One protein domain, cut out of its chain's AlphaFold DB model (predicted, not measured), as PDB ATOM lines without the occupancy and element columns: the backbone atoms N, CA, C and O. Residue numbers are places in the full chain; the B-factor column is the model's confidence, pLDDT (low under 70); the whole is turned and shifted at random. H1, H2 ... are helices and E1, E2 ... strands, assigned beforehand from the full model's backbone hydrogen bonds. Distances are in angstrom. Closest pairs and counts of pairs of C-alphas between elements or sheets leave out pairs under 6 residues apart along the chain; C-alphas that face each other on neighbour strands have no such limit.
ATOM      1  N   GLN A   2     -18.553 -45.052  20.597       72.56
ATOM      2  CA  GLN A   2     -18.645 -45.732  21.899       72.56
ATOM      3  C   GLN A   2     -20.056 -46.138  22.362       72.56
ATOM      4  O   GLN A   2     -20.220 -47.262  22.813       72.56
ATOM      5  N   TYR A   3     -21.070 -45.272  22.218       75.12
ATOM      6  CA  TYR A   3     -22.448 -45.597  22.621       75.12
ATOM      7  C   TYR A   3     -23.005 -46.829  21.885       75.12
ATOM      8  O   TYR A   3     -23.563 -47.720  22.511       75.12
ATOM      9  N   PHE A   4     -22.795 -46.926  20.568       76.94
ATOM     10  CA  PHE A   4     -23.278 -48.058  19.766       76.94
ATOM     11  C   PHE A   4     -22.537 -49.353  20.106       76.94
ATOM     12  O   PHE A   4     -23.169 -50.388  20.259       76.94
ATOM     13  N   LEU A   5     -21.218 -49.275  20.310       71.75
ATOM     14  CA  LEU A   5     -20.415 -50.405  20.790       71.75
ATOM     15  C   LEU A   5     -20.867 -50.871  22.179       71.75
ATOM     16  O   LEU A   5     -20.848 -52.056  22.469       71.75
ATOM     17  N   PHE A   6     -21.248 -49.949  23.066       79.19
ATOM     18  CA  PHE A   6     -21.778 -50.304  24.379       79.19
ATOM     19  C   PHE A   6     -23.078 -51.112  24.259       79.19
ATOM     20  O   PHE A   6     -23.166 -52.193  24.826       79.19
ATOM     21  N   PHE A   7     -24.052 -50.644  23.477       77.81
ATOM     22  CA  PHE A   7     -25.321 -51.365  23.321       77.81
ATOM     23  C   PHE A   7     -25.192 -52.672  22.531       77.81
ATOM     24  O   PHE A   7     -25.881 -53.636  22.856       77.81
ATOM     25  N   SER A   8     -24.296 -52.726  21.542       73.31
ATOM     26  CA  SER A   8     -24.009 -53.952  20.789       73.31
ATOM     27  C   SER A   8     -23.465 -55.064  21.692       73.31
ATOM     28  O   SER A   8     -23.873 -56.213  21.553       73.31
ATOM     29  N   ASP A   9     -22.593 -54.728  22.647       75.44
ATOM     30  CA  ASP A   9     -21.956 -55.717  23.531       75.44
ATOM     31  C   ASP A   9     -22.894 -56.230  24.639       75.44
ATOM     32  O   ASP A   9     -22.656 -57.290  25.214       75.44
ATOM     33  N   HIS A  10     -23.965 -55.495  24.945       74.81
ATOM     34  CA  HIS A  10     -24.910 -55.826  26.016       74.81
ATOM     35  C   HIS A  10     -26.206 -56.500  25.527       74.81
ATOM     36  O   HIS A  10     -27.131 -56.663  26.321       74.81
ATOM     37  N   ASN A  11     -26.278 -56.903  24.250       69.81
ATOM     38  CA  ASN A  11     -27.385 -57.656  23.634       69.81
ATOM     39  C   ASN A  11     -28.793 -57.159  24.033       69.81
ATOM     40  O   ASN A  11     -29.657 -57.930  24.450       69.81
ATOM     41  N   SER A  12     -29.019 -55.845  23.954       75.38
ATOM     42  CA  SER A  12     -30.348 -55.278  24.210       75.38
ATOM     43  C   SER A  12     -31.327 -55.712  23.118       75.38
ATOM     44  O   SER A  12     -31.037 -55.571  21.932       75.38
ATOM     45  N   SER A  13     -32.506 -56.205  23.513       85.19
ATOM     46  CA  SER A  13     -33.538 -56.662  22.571       85.19
ATOM     47  C   SER A  13     -34.066 -55.535  21.680       85.19
ATOM     48  O   SER A  13     -34.434 -55.783  20.527       85.19
ATOM     49  N   TRP A  14     -34.094 -54.302  22.198       91.62
ATOM     50  CA  TRP A  14     -34.488 -53.104  21.466       91.62
ATOM     51  C   TRP A  14     -33.963 -51.823  22.138       91.62
ATOM     52  O   TRP A  14     -33.899 -51.752  23.364       91.62
ATOM     53  N   VAL A  15     -33.610 -50.800  21.351       92.75
ATOM     54  CA  VAL A  15     -33.119 -49.500  21.852       92.75
ATOM     55  C   VAL A  15     -33.831 -48.324  21.170       92.75
ATOM     56  O   VAL A  15     -33.975 -48.300  19.949       92.75
ATOM     57  N   ALA A  16     -34.201 -47.293  21.939       94.38
ATOM     58  CA  ALA A  16     -34.639 -45.999  21.410       94.38
ATOM     59  C   ALA A  16     -33.651 -44.886  21.752       94.38
ATOM     60  O   ALA A  16     -33.405 -44.598  22.921       94.38
ATOM     61  N   PHE A  17     -33.168 -44.191  20.727       94.62
ATOM     62  CA  PHE A  17     -32.488 -42.912  20.891       94.62
ATOM     63  C   PHE A  17     -33.505 -41.778  20.762       94.62
ATOM     64  O   PHE A  17     -34.137 -41.625  19.713       94.62
ATOM     65  N   LEU A  18     -33.648 -40.985  21.825       95.69
ATOM     66  CA  LEU A  18     -34.442 -39.762  21.824       95.69
ATOM     67  C   LEU A  18     -33.527 -38.540  21.827       95.69
ATOM     68  O   LEU A  18     -32.636 -38.421  22.663       95.69
ATOM     69  N   PHE A  19     -33.787 -37.621  20.904       94.94
ATOM     70  CA  PHE A  19     -33.131 -36.319  20.830       94.94
ATOM     71  C   PHE A  19     -34.150 -35.206  21.029       94.94
ATOM     72  O   PHE A  19     -35.289 -35.317  20.573       94.94
ATOM     73  N   ASP A  20     -33.751 -34.115  21.673       94.12
ATOM     74  CA  ASP A  20     -34.636 -32.967  21.831       94.12
ATOM     75  C   ASP A  20     -34.799 -32.243  20.487       94.12
ATOM     76  O   ASP A  20     -33.832 -31.760  19.896       94.12
ATOM     77  N   ALA A  21     -36.038 -32.186  19.996       94.88
ATOM     78  CA  ALA A  21     -36.403 -31.545  18.739       94.88
ATOM     79  C   ALA A  21     -36.150 -30.031  18.742       94.88
ATOM     80  O   ALA A  21     -36.045 -29.435  17.671       94.88
ATOM     81  N   GLN A  22     -36.079 -29.406  19.919       93.62
ATOM     82  CA  GLN A  22     -35.807 -27.979  20.072       93.62
ATOM     83  C   GLN A  22     -34.314 -27.658  19.913       93.62
ATOM     84  O   GLN A  22     -33.958 -26.507  19.665       93.62
ATOM     85  N   ILE A  23     -33.437 -28.665  19.994       91.88
ATOM     86  CA  ILE A  23     -32.005 -28.504  19.745       91.88
ATOM     87  C   ILE A  23     -31.748 -28.503  18.236       91.88
ATOM     88  O   ILE A  23     -32.187 -29.395  17.501       91.88
ATOM     89  N   SER A  24     -30.998 -27.502  17.769       94.69
ATOM     90  CA  SER A  24     -30.600 -27.384  16.365       94.69
ATOM     91  C   SER A  24     -29.894 -28.652  15.872       94.69
ATOM     92  O   SER A  24     -29.100 -29.260  16.590       94.69
ATOM     93  N   ARG A  25     -30.188 -29.058  14.630       94.62
ATOM     94  CA  ARG A  25     -29.634 -30.256  13.964       94.62
ATOM     95  C   ARG A  25     -29.912 -31.591  14.675       94.62
ATOM     96  O   ARG A  25     -29.368 -32.618  14.270       94.62
ATOM     97  N   SER A  26     -30.799 -31.632  15.673       93.81
ATOM     98  CA  SER A  26     -31.224 -32.876  16.339       93.81
ATOM     99  C   SER A  26     -31.834 -33.887  15.363       93.81
ATOM    100  O   SER A  26     -31.599 -35.088  15.482       93.81
ATOM    101  N   GLY A  27     -32.559 -33.406  14.348       95.56
ATOM    102  CA  GLY A  27     -33.104 -34.232  13.269       95.56
ATOM    103  C   GLY A  27     -32.020 -34.904  12.417       95.56
ATOM    104  O   GLY A  27     -32.087 -36.110  12.178       95.56
ATOM    105  N   GLU A  28     -30.986 -34.154  12.017       97.19
ATOM    106  CA  GLU A  28     -29.821 -34.699  11.303       97.19
ATOM    107  C   GLU A  28     -29.087 -35.731  12.164       97.19
ATOM    108  O   GLU A  28     -28.789 -36.833  11.698       97.19
ATOM    109  N   LEU A  29     -28.838 -35.403  13.437       95.44
ATOM    110  CA  LEU A  29     -28.178 -36.302  14.380       95.44
ATOM    111  C   LEU A  29     -28.976 -37.595  14.571       95.44
ATOM    112  O   LEU A  29     -28.404 -38.684  14.518       95.44
ATOM    113  N   SER A  30     -30.299 -37.489  14.703       96.31
ATOM    114  CA  SER A  30     -31.189 -38.643  14.787       96.31
ATOM    115  C   SER A  30     -31.122 -39.506  13.525       96.31
ATOM    116  O   SER A  30     -31.014 -40.728  13.612       96.31
ATOM    117  N   ALA A  31     -31.118 -38.899  12.336       96.69
ATOM    118  CA  ALA A  31     -30.980 -39.642  11.087       96.69
ATOM    119  C   ALA A  31     -29.632 -40.384  11.007       96.69
ATOM    120  O   ALA A  31     -29.583 -41.550  10.606       96.69
ATOM    121  N   VAL A  32     -28.538 -39.743  11.432       96.38
ATOM    122  CA  VAL A  32     -27.209 -40.372  11.507       96.38
ATOM    123  C   VAL A  32     -27.202 -41.531  12.506       96.38
ATOM    124  O   VAL A  32     -26.692 -42.606  12.186       96.38
ATOM    125  N   CYS A  33     -27.788 -41.356  13.691       94.69
ATOM    126  CA  CYS A  33     -27.892 -42.416  14.691       94.69
ATOM    127  C   CYS A  33     -28.747 -43.589  14.206       94.69
ATOM    128  O   CYS A  33     -28.338 -44.736  14.365       94.69
ATOM    129  N   GLY A  34     -29.865 -43.324  13.530       95.75
ATOM    130  CA  GLY A  34     -30.696 -44.357  12.916       95.75
ATOM    131  C   GLY A  34     -29.944 -45.182  11.866       95.75
ATOM    132  O   GLY A  34     -30.061 -46.406  11.842       95.75
ATOM    133  N   LYS A  35     -29.107 -44.545  11.034       95.69
ATOM    134  CA  LYS A  35     -28.223 -45.266  10.098       95.69
ATOM    135  C   LYS A  35     -27.201 -46.137  10.835       95.69
ATOM    136  O   LYS A  35     -26.949 -47.259  10.402       95.69
ATOM    137  N   LYS A  36     -26.655 -45.655  11.957       93.06
ATOM    138  CA  LYS A  36     -25.712 -46.420  12.787       93.06
ATOM    139  C   LYS A  36     -26.364 -47.610  13.484       93.06
ATOM    140  O   LYS A  36     -25.762 -48.673  13.497       93.06
ATOM    141  N   LEU A  37     -27.589 -47.487  13.997       92.00
ATOM    142  CA  LEU A  37     -28.325 -48.638  14.542       92.00
ATOM    143  C   LEU A  37     -28.378 -49.781  13.522       92.00
ATOM    144  O   LEU A  37     -27.970 -50.898  13.824       92.00
ATOM    145  N   LYS A  38     -28.759 -49.459  12.278       92.00
ATOM    146  CA  LYS A  38     -28.806 -50.428  11.177       92.00
ATOM    147  C   LYS A  38     -27.433 -51.014  10.848       92.00
ATOM    148  O   LYS A  38     -27.321 -52.224  10.705       92.00
ATOM    149  N   SER A  39     -26.393 -50.184  10.741       92.00
ATOM    150  CA  SER A  39     -25.052 -50.668  10.375       92.00
ATOM    151  C   SER A  39     -24.416 -51.559  11.444       92.00
ATOM    152  O   SER A  39     -23.578 -52.386  11.112       92.00
ATOM    153  N   PHE A  40     -24.789 -51.379  12.714       89.19
ATOM    154  CA  PHE A  40     -24.341 -52.211  13.835       89.19
ATOM    155  C   PHE A  40     -25.283 -53.396  14.119       89.19
ATOM    156  O   PHE A  40     -25.036 -54.139  15.061       89.19
ATOM    157  N   GLY A  41     -26.362 -53.579  13.345       89.69
ATOM    158  CA  GLY A  41     -27.332 -54.657  13.574       89.69
ATOM    159  C   GLY A  41     -28.131 -54.522  14.877       89.69
ATOM    160  O   GLY A  41     -28.686 -55.503  15.361       89.69
ATOM    161  N   ILE A  42     -28.196 -53.319  15.455       90.50
ATOM    162  CA  ILE A  42     -28.913 -53.059  16.706       90.50
ATOM    163  C   ILE A  42     -30.389 -52.837  16.378       90.50
ATOM    164  O   ILE A  42     -30.740 -51.907  15.645       90.50
ATOM    165  N   ASN A  43     -31.260 -53.666  16.952       92.75
ATOM    166  CA  ASN A  43     -32.702 -53.481  16.845       92.75
ATOM    167  C   ASN A  43     -33.122 -52.217  17.607       92.75
ATOM    168  O   ASN A  43     -32.835 -52.073  18.796       92.75
ATOM    169  N   GLY A  44     -33.778 -51.277  16.931       93.81
ATOM    170  CA  GLY A  44     -34.093 -50.006  17.559       93.81
ATOM    171  C   GLY A  44     -34.510 -48.895  16.612       93.81
ATOM    172  O   GLY A  44     -34.557 -49.057  15.391       93.81
ATOM    173  N   ILE A  45     -34.780 -47.734  17.204       96.38
ATOM    174  CA  ILE A  45     -35.121 -46.506  16.487       96.38
ATOM    175  C   ILE A  45     -34.317 -45.314  16.999       96.38
ATOM    176  O   ILE A  45     -33.820 -45.290  18.124       96.38
ATOM    177  N   SER A  46     -34.251 -44.280  16.168       97.06
ATOM    178  CA  SER A  46     -33.763 -42.963  16.552       97.06
ATOM    179  C   SER A  46     -34.788 -41.925  16.128       97.06
ATOM    180  O   SER A  46     -35.187 -41.903  14.961       97.06
ATOM    181  N   ARG A  47     -35.223 -41.077  17.061       97.31
ATOM    182  CA  ARG A  47     -36.205 -40.022  16.788       97.31
ATOM    183  C   ARG A  47     -35.943 -38.763  17.597       97.31
ATOM    184  O   ARG A  47     -35.264 -38.785  18.621       97.31
ATOM    185  N   THR A  48     -36.537 -37.668  17.144       97.19
ATOM    186  CA  THR A  48     -36.638 -36.444  17.933       97.19
ATOM    187  C   THR A  48     -37.954 -36.414  18.719       97.19
ATOM    188  O   THR A  48     -38.933 -37.066  18.349       97.19
ATOM    189  N   SER A  49     -37.984 -35.660  19.813       96.81
ATOM    190  CA  SER A  49     -39.194 -35.349  20.575       96.81
ATOM    191  C   SER A  49     -39.139 -33.920  21.101       96.81
ATOM    192  O   SER A  49     -38.080 -33.439  21.481       96.81
ATOM    193  N   LYS A  50     -40.290 -33.248  21.162       96.00
ATOM    194  CA  LYS A  50     -40.427 -31.935  21.818       96.00
ATOM    195  C   LYS A  50     -40.510 -32.035  23.348       96.00
ATOM    196  O   LYS A  50     -40.658 -31.021  24.013       96.00
ATOM    197  N   ARG A  51     -40.549 -33.251  23.906       95.06
ATOM    198  CA  ARG A  51     -40.797 -33.509  25.334       95.06
ATOM    199  C   ARG A  51     -39.939 -34.669  25.853       95.06
ATOM    200  O   ARG A  51     -40.452 -35.536  26.556       95.06
ATOM    201  N   VAL A  52     -38.647 -34.690  25.508       94.38
ATOM    202  CA  VAL A  52     -37.717 -35.783  25.864       94.38
ATOM    203  C   VAL A  52     -37.733 -36.069  27.362       94.38
ATOM    204  O   VAL A  52     -38.004 -37.199  27.752       94.38
ATOM    205  N   ASP A  53     -37.558 -35.052  28.201       93.19
ATOM    206  CA  ASP A  53     -37.591 -35.186  29.660       93.19
ATOM    207  C   ASP A  53     -38.837 -35.893  30.186       93.19
ATOM    208  O   ASP A  53     -38.759 -36.711  31.098       93.19
ATOM    209  N   PHE A  54     -40.002 -35.535  29.644       94.38
ATOM    210  CA  PHE A  54     -41.268 -36.123  30.060       94.38
ATOM    211  C   PHE A  54     -41.337 -37.590  29.640       94.38
ATOM    212  O   PHE A  54     -41.699 -38.435  30.449       94.38
ATOM    213  N   GLU A  55     -40.951 -37.901  28.403       95.38
ATOM    214  CA  GLU A  55     -40.937 -39.278  27.911       95.38
ATOM    215  C   GLU A  55     -39.952 -40.160  28.688       95.38
ATOM    216  O   GLU A  55     -40.298 -41.286  29.031       95.38
ATOM    217  N   LEU A  56     -38.768 -39.643  29.034       94.81
ATOM    218  CA  LEU A  56     -37.797 -40.367  29.858       94.81
ATOM    219  C   LEU A  56     -38.334 -40.618  31.272       94.81
ATOM    220  O   LEU A  56     -38.245 -41.739  31.758       94.81
ATOM    221  N   LYS A  57     -38.961 -39.617  31.903       93.75
ATOM    222  CA  LYS A  57     -39.569 -39.747  33.244       93.75
ATOM    223  C   LYS A  57     -40.753 -40.711  33.292       93.75
ATOM    224  O   LYS A  57     -41.086 -41.209  34.357       93.75
ATOM    225  N   GLN A  58     -41.430 -40.928  32.167       94.19
ATOM    226  CA  GLN A  58     -42.550 -41.868  32.060       94.19
ATOM    227  C   GLN A  58     -42.120 -43.251  31.549       94.19
ATOM    228  O   GLN A  58     -42.945 -44.165  31.484       94.19
ATOM    229  N   CYS A  59     -40.849 -43.415  31.171       92.50
ATOM    230  CA  CYS A  59     -40.314 -44.682  30.705       92.50
ATOM    231  C   CYS A  59     -40.317 -45.707  31.846       92.50
ATOM    232  O   CYS A  59     -39.814 -45.438  32.933       92.50
ATOM    233  N   ARG A  60     -40.874 -46.892  31.587       92.62
ATOM    234  CA  ARG A  60     -40.882 -48.019  32.540       92.62
ATOM    235  C   ARG A  60     -39.724 -48.996  32.321       92.62
ATOM    236  O   ARG A  60     -39.506 -49.888  33.142       92.62
ATOM    237  N   ASP A  61     -39.002 -48.825  31.218       91.94
ATOM    238  CA  ASP A  61     -37.801 -49.581  30.878       91.94
ATOM    239  C   ASP A  61     -36.544 -48.880  31.419       91.94
ATOM    240  O   ASP A  61     -36.613 -47.980  32.255       91.94
ATOM    241  N   ILE A  62     -35.367 -49.311  30.968       92.31
ATOM    242  CA  ILE A  62     -34.091 -48.728  31.384       92.31
ATOM    243  C   ILE A  62     -33.851 -47.422  30.625       92.31
ATOM    244  O   ILE A  62     -33.749 -47.409  29.397       92.31
ATOM    245  N   VAL A  63     -33.685 -46.325  31.359       93.75
ATOM    246  CA  VAL A  63     -33.279 -45.033  30.799       93.75
ATOM    247  C   VAL A  63     -31.757 -44.935  30.809       93.75
ATOM    248  O   VAL A  63     -31.129 -45.054  31.852       93.75
ATOM    249  N   ALA A  64     -31.137 -44.696  29.655       91.44
ATOM    250  CA  ALA A  64     -29.700 -44.440  29.561       91.44
ATOM    251  C   ALA A  64     -29.457 -42.959  29.251       91.44
ATOM    252  O   ALA A  64     -29.786 -42.495  28.162       91.44
ATOM    253  N   THR A  65     -28.887 -42.210  30.197       91.75
ATOM    254  CA  THR A  65     -28.719 -40.754  30.065       91.75
ATOM    255  C   THR A  65     -27.464 -40.251  30.786       91.75
ATOM    256  O   THR A  65     -27.042 -40.863  31.772       91.75
ATOM    257  N   PRO A  66     -26.822 -39.172  30.300       88.50
ATOM    258  CA  PRO A  66     -25.796 -38.445  31.047       88.50
ATOM    259  C   PRO A  66     -26.373 -37.403  32.027       88.50
ATOM    260  O   PRO A  66     -25.618 -36.858  32.824       88.50
ATOM    261  N   ASP A  67     -27.668 -37.081  31.942       90.62
ATOM    262  CA  ASP A  67     -28.292 -35.991  32.701       90.62
ATOM    263  C   ASP A  67     -28.633 -36.421  34.138       90.62
ATOM    264  O   ASP A  67     -29.472 -37.304  34.342       90.62
ATOM    265  N   SER A  68     -28.008 -35.776  35.130       88.44
ATOM    266  CA  SER A  68     -28.231 -36.053  36.553       88.44
ATOM    267  C   SER A  68     -29.673 -35.799  36.998       88.44
ATOM    268  O   SER A  68     -30.214 -36.587  37.764       88.44
ATOM    269  N   ILE A  69     -30.346 -34.775  36.466       91.19
ATOM    270  CA  ILE A  69     -31.732 -34.451  36.835       91.19
ATOM    271  C   ILE A  69     -32.680 -35.562  36.383       91.19
ATOM    272  O   ILE A  69     -33.679 -35.836  37.050       91.19
ATOM    273  N   ILE A  70     -32.404 -36.180  35.232       93.06
ATOM    274  CA  ILE A  70     -33.167 -37.342  34.778       93.06
ATOM    275  C   ILE A  70     -32.813 -38.561  35.627       93.06
ATOM    276  O   ILE A  70     -33.736 -39.238  36.067       93.06
ATOM    277  N   ILE A  71     -31.524 -38.801  35.897       90.12
ATOM    278  CA  ILE A  71     -31.046 -39.906  36.750       90.12
ATOM    279  C   ILE A  71     -31.771 -39.935  38.094       90.12
ATOM    280  O   ILE A  71     -32.257 -40.990  38.489       90.12
ATOM    281  N   ASP A  72     -31.930 -38.783  38.737       90.50
ATOM    282  CA  ASP A  72     -32.574 -38.686  40.049       90.50
ATOM    283  C   ASP A  72     -34.101 -38.885  40.007       90.50
ATOM    284  O   ASP A  72     -34.745 -39.001  41.049       90.50
ATOM    285  N   LYS A  73     -34.714 -38.881  38.815       92.81
ATOM    286  CA  LYS A  73     -36.176 -38.869  38.624       92.81
ATOM    287  C   LYS A  73     -36.742 -40.125  37.969       92.81
ATOM    288  O   LYS A  73     -37.956 -40.188  37.783       92.81
ATOM    289  N   VAL A  74     -35.905 -41.080  37.576       93.19
ATOM    290  CA  VAL A  74     -36.337 -42.321  36.920       93.19
ATOM    291  C   VAL A  74     -35.963 -43.542  37.750       93.19
ATOM    292  O   VAL A  74     -34.864 -43.627  38.288       93.19
ATOM    293  N   ASP A  75     -36.863 -44.524  37.809       89.81
ATOM    294  CA  ASP A  75     -36.700 -45.696  38.681       89.81
ATOM    295  C   ASP A  75     -35.545 -46.617  38.253       89.81
ATOM    296  O   ASP A  75     -34.929 -47.296  39.075       89.81
ATOM    297  N   ARG A  76     -35.269 -46.692  36.945       92.44
ATOM    298  CA  ARG A  76     -34.274 -47.597  36.352       92.44
ATOM    299  C   ARG A  76     -33.389 -46.831  35.388       92.44
ATOM    300  O   ARG A  76     -33.790 -46.555  34.258       92.44
ATOM    301  N   VAL A  77     -32.170 -46.518  35.822       93.06
ATOM    302  CA  VAL A  77     -31.273 -45.653  35.057       93.06
ATOM    303  C   VAL A  77     -29.856 -46.185  34.927       93.06
ATOM    304  O   VAL A  77     -29.270 -46.723  35.864       93.06
ATOM    305  N   LEU A  78     -29.289 -45.989  33.742       89.31
ATOM    306  CA  LEU A  78     -27.874 -46.144  33.453       89.31
ATOM    307  C   LEU A  78     -27.268 -44.763  33.220       89.31
ATOM    308  O   LEU A  78     -27.584 -44.093  32.232       89.31
ATOM    309  N   ASN A  79     -26.346 -44.362  34.099       88.81
ATOM    310  CA  ASN A  79     -25.486 -43.217  33.828       88.81
ATOM    311  C   ASN A  79     -24.521 -43.586  32.697       88.81
ATOM    312  O   ASN A  79     -23.511 -44.271  32.893       88.81
ATOM    313  N   LEU A  80     -24.856 -43.128  31.495       84.69
ATOM    314  CA  LEU A  80     -24.203 -43.566  30.271       84.69
ATOM    315  C   LEU A  80     -22.737 -43.111  30.195       84.69
ATOM    316  O   LEU A  80     -21.897 -43.823  29.642       84.69
ATOM    317  N   VAL A  81     -22.415 -41.963  30.802       85.06
ATOM    318  CA  VAL A  81     -21.034 -41.474  30.928       85.06
ATOM    319  C   VAL A  81     -20.242 -42.442  31.792       85.06
ATOM    320  O   VAL A  81     -19.236 -42.980  31.334       85.06
ATOM    321  N   CYS A  82     -20.724 -42.758  32.996       85.50
ATOM    322  CA  CYS A  82     -20.048 -43.712  33.874       85.50
ATOM    323  C   CYS A  82     -19.857 -45.083  33.208       85.50
ATOM    324  O   CYS A  82     -18.782 -45.669  33.329       85.50
ATOM    325  N   CYS A  83     -20.858 -45.585  32.477       85.31
ATOM    326  CA  CYS A  83     -20.765 -46.851  31.746       85.31
ATOM    327  C   CYS A  83     -19.632 -46.844  30.709       85.31
ATOM    328  O   CYS A  83     -18.834 -47.781  30.647       85.31
ATOM    329  N   ILE A  84     -19.523 -45.773  29.921       84.81
ATOM    330  CA  ILE A  84     -18.471 -45.648  28.909       84.81
ATOM    331  C   ILE A  84     -17.094 -45.495  29.546       84.81
ATOM    332  O   ILE A  84     -16.151 -46.148  29.105       84.81
ATOM    333  N   PHE A  85     -16.971 -44.672  30.586       85.56
ATOM    334  CA  PHE A  85     -15.706 -44.474  31.292       85.56
ATOM    335  C   PHE A  85     -15.200 -45.787  31.898       85.56
ATOM    336  O   PHE A  85     -14.060 -46.172  31.633       85.56
ATOM    337  N   LYS A  86     -16.075 -46.541  32.580       83.12
ATOM    338  CA  LYS A  86     -15.764 -47.889  33.084       83.12
ATOM    339  C   LYS A  86     -15.293 -48.818  31.964       83.12
ATOM    340  O   LYS A  86     -14.268 -49.474  32.117       83.12
ATOM    341  N   LYS A  87     -15.977 -48.823  30.813       81.31
ATOM    342  CA  LYS A  87     -15.570 -49.616  29.640       81.31
ATOM    343  C   LYS A  87     -14.202 -49.205  29.085       81.31
ATOM    344  O   LYS A  87     -13.481 -50.036  28.551       81.31
ATOM    345  N   MET A  88     -13.835 -47.932  29.204       83.38
ATOM    346  CA  MET A  88     -12.535 -47.412  28.775       83.38
ATOM    347  C   MET A  88     -11.421 -47.616  29.815       83.38
ATOM    348  O   MET A  88     -10.301 -47.175  29.567       83.38
ATOM    349  N   GLY A  89     -11.710 -48.225  30.971       82.75
ATOM    350  CA  GLY A  89     -10.756 -48.336  32.078       82.75
ATOM    351  C   GLY A  89     -10.390 -46.981  32.694       82.75
ATOM    352  O   GLY A  89      -9.305 -46.828  33.246       82.75
ATOM    353  N   LYS A  90     -11.264 -45.977  32.559       78.12
ATOM    354  CA  LYS A  90     -11.060 -44.620  33.074       78.12
ATOM    355  C   LYS A  90     -12.075 -44.323  34.170       78.12
ATOM    356  O   LYS A  90     -13.235 -44.716  34.072       78.12
ATOM    357  N   THR A  91     -11.658 -43.560  35.169       70.88
ATOM    358  CA  THR A  91     -12.558 -43.035  36.201       70.88
ATOM    359  C   THR A  91     -12.834 -41.571  35.893       70.88
ATOM    360  O   THR A  91     -11.903 -40.814  35.613       70.88
TER     361      THR A  91
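AT A GLANCE: This is residues 2 to 91 of the 99 residues of the protein "DUF5616 domain-containing protein" of Methanosarcinales archaeon (UniProt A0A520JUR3). Two small halves make a rounded body: in the first, helix H2 packs on one face of a pair of parallel strands, E1 and E2; in the second, a very short parallel pair, E3 and E4, has the small helix H4 beside it, H3 near Val 63 where E3 begins, and H5 following directly on the end of E4. The halves lie one over the other with E1 toward the second half and a gap between E1 and E3, while H1 lies at the same end of the body as H5. The printed part has 90 residues with five named helices and four named strands, in the order H1 E1 H2 E2 H3 E3 H4 E4 H5; its class is mixed, helices and strands. It is compact, with a radius of gyration of the C-alphas of 13.1 A and spans of 35 by 33 by 24 A.

IN THESE COORDINATES: H1, residues 2 to 9, begins at C-alpha 2 (-18.645, -45.732, 21.899) and is 10.6 A long. E1, residues 15 to 20, is 16.6 A long. H2, residues 26 to 39, is the longest helix at 19.8 A and begins at C-alpha 26 (-31.224, -32.876, 16.339). E2, residues 44 to 49, is 15.8 A long. H3 is residues 52 to 58, E3 residues 63 to 65, H4 residues 68 to 71 and E4 residues 77 to 79. H5, residues 80 to 87, is 10.6 A long and ends at C-alpha 87 (-15.570, -49.616, 29.640).

HOW THE PARTS SIT: E1 and E2 are parallel neighbours at 17 degrees, with N 47 and O 17 2.9 A apart, within hydrogen-bond range. E1, H2 and E2 form a strand-helix-strand unit, two parallel strands with a helix between them in the chain, and its crossover is right-handed. The closest C-alphas of H2 and E2 are those of Gly 34 and Ser 46, 5.0 A apart. H1 and H2 are close but not clearly touching, Phe 4 to Leu 37 at 7.3 A between C-alphas. The closest C-alphas of E1 and H3, those of Asp 20 and Val 52, are 5.8 A apart. E3 and E4 are parallel neighbours at 21 degrees, with N 78 and O 63 2.8 A apart, within hydrogen-bond range. E3, H4 and E4 form a second such unit, also right-handed. H3 and H4 only just touch, with 3 pairs of C-alphas within 8 A, the closest those of Lys 57 and Ile 70 at 7.0 A. H1 and H5 only just touch, also with 3 pairs, the closest being the C-alphas of Gln 2 and Ile 84 at 7.0 A. E1 and E3 are apart, and so are H2 and H5. In H1, H2, H3 and H5 every O i to N i+4 pair is within hydrogen-bond range; H4 is too short for such a pair.

THE WHOLE: The two C-alphas farthest apart, those of Lys 50 and Gly 89, are 35.4 A apart. The printed part has no cut, and each link between named elements is tight. The mean pLDDT of the printed part is 89.6, and residue 11 is under 70.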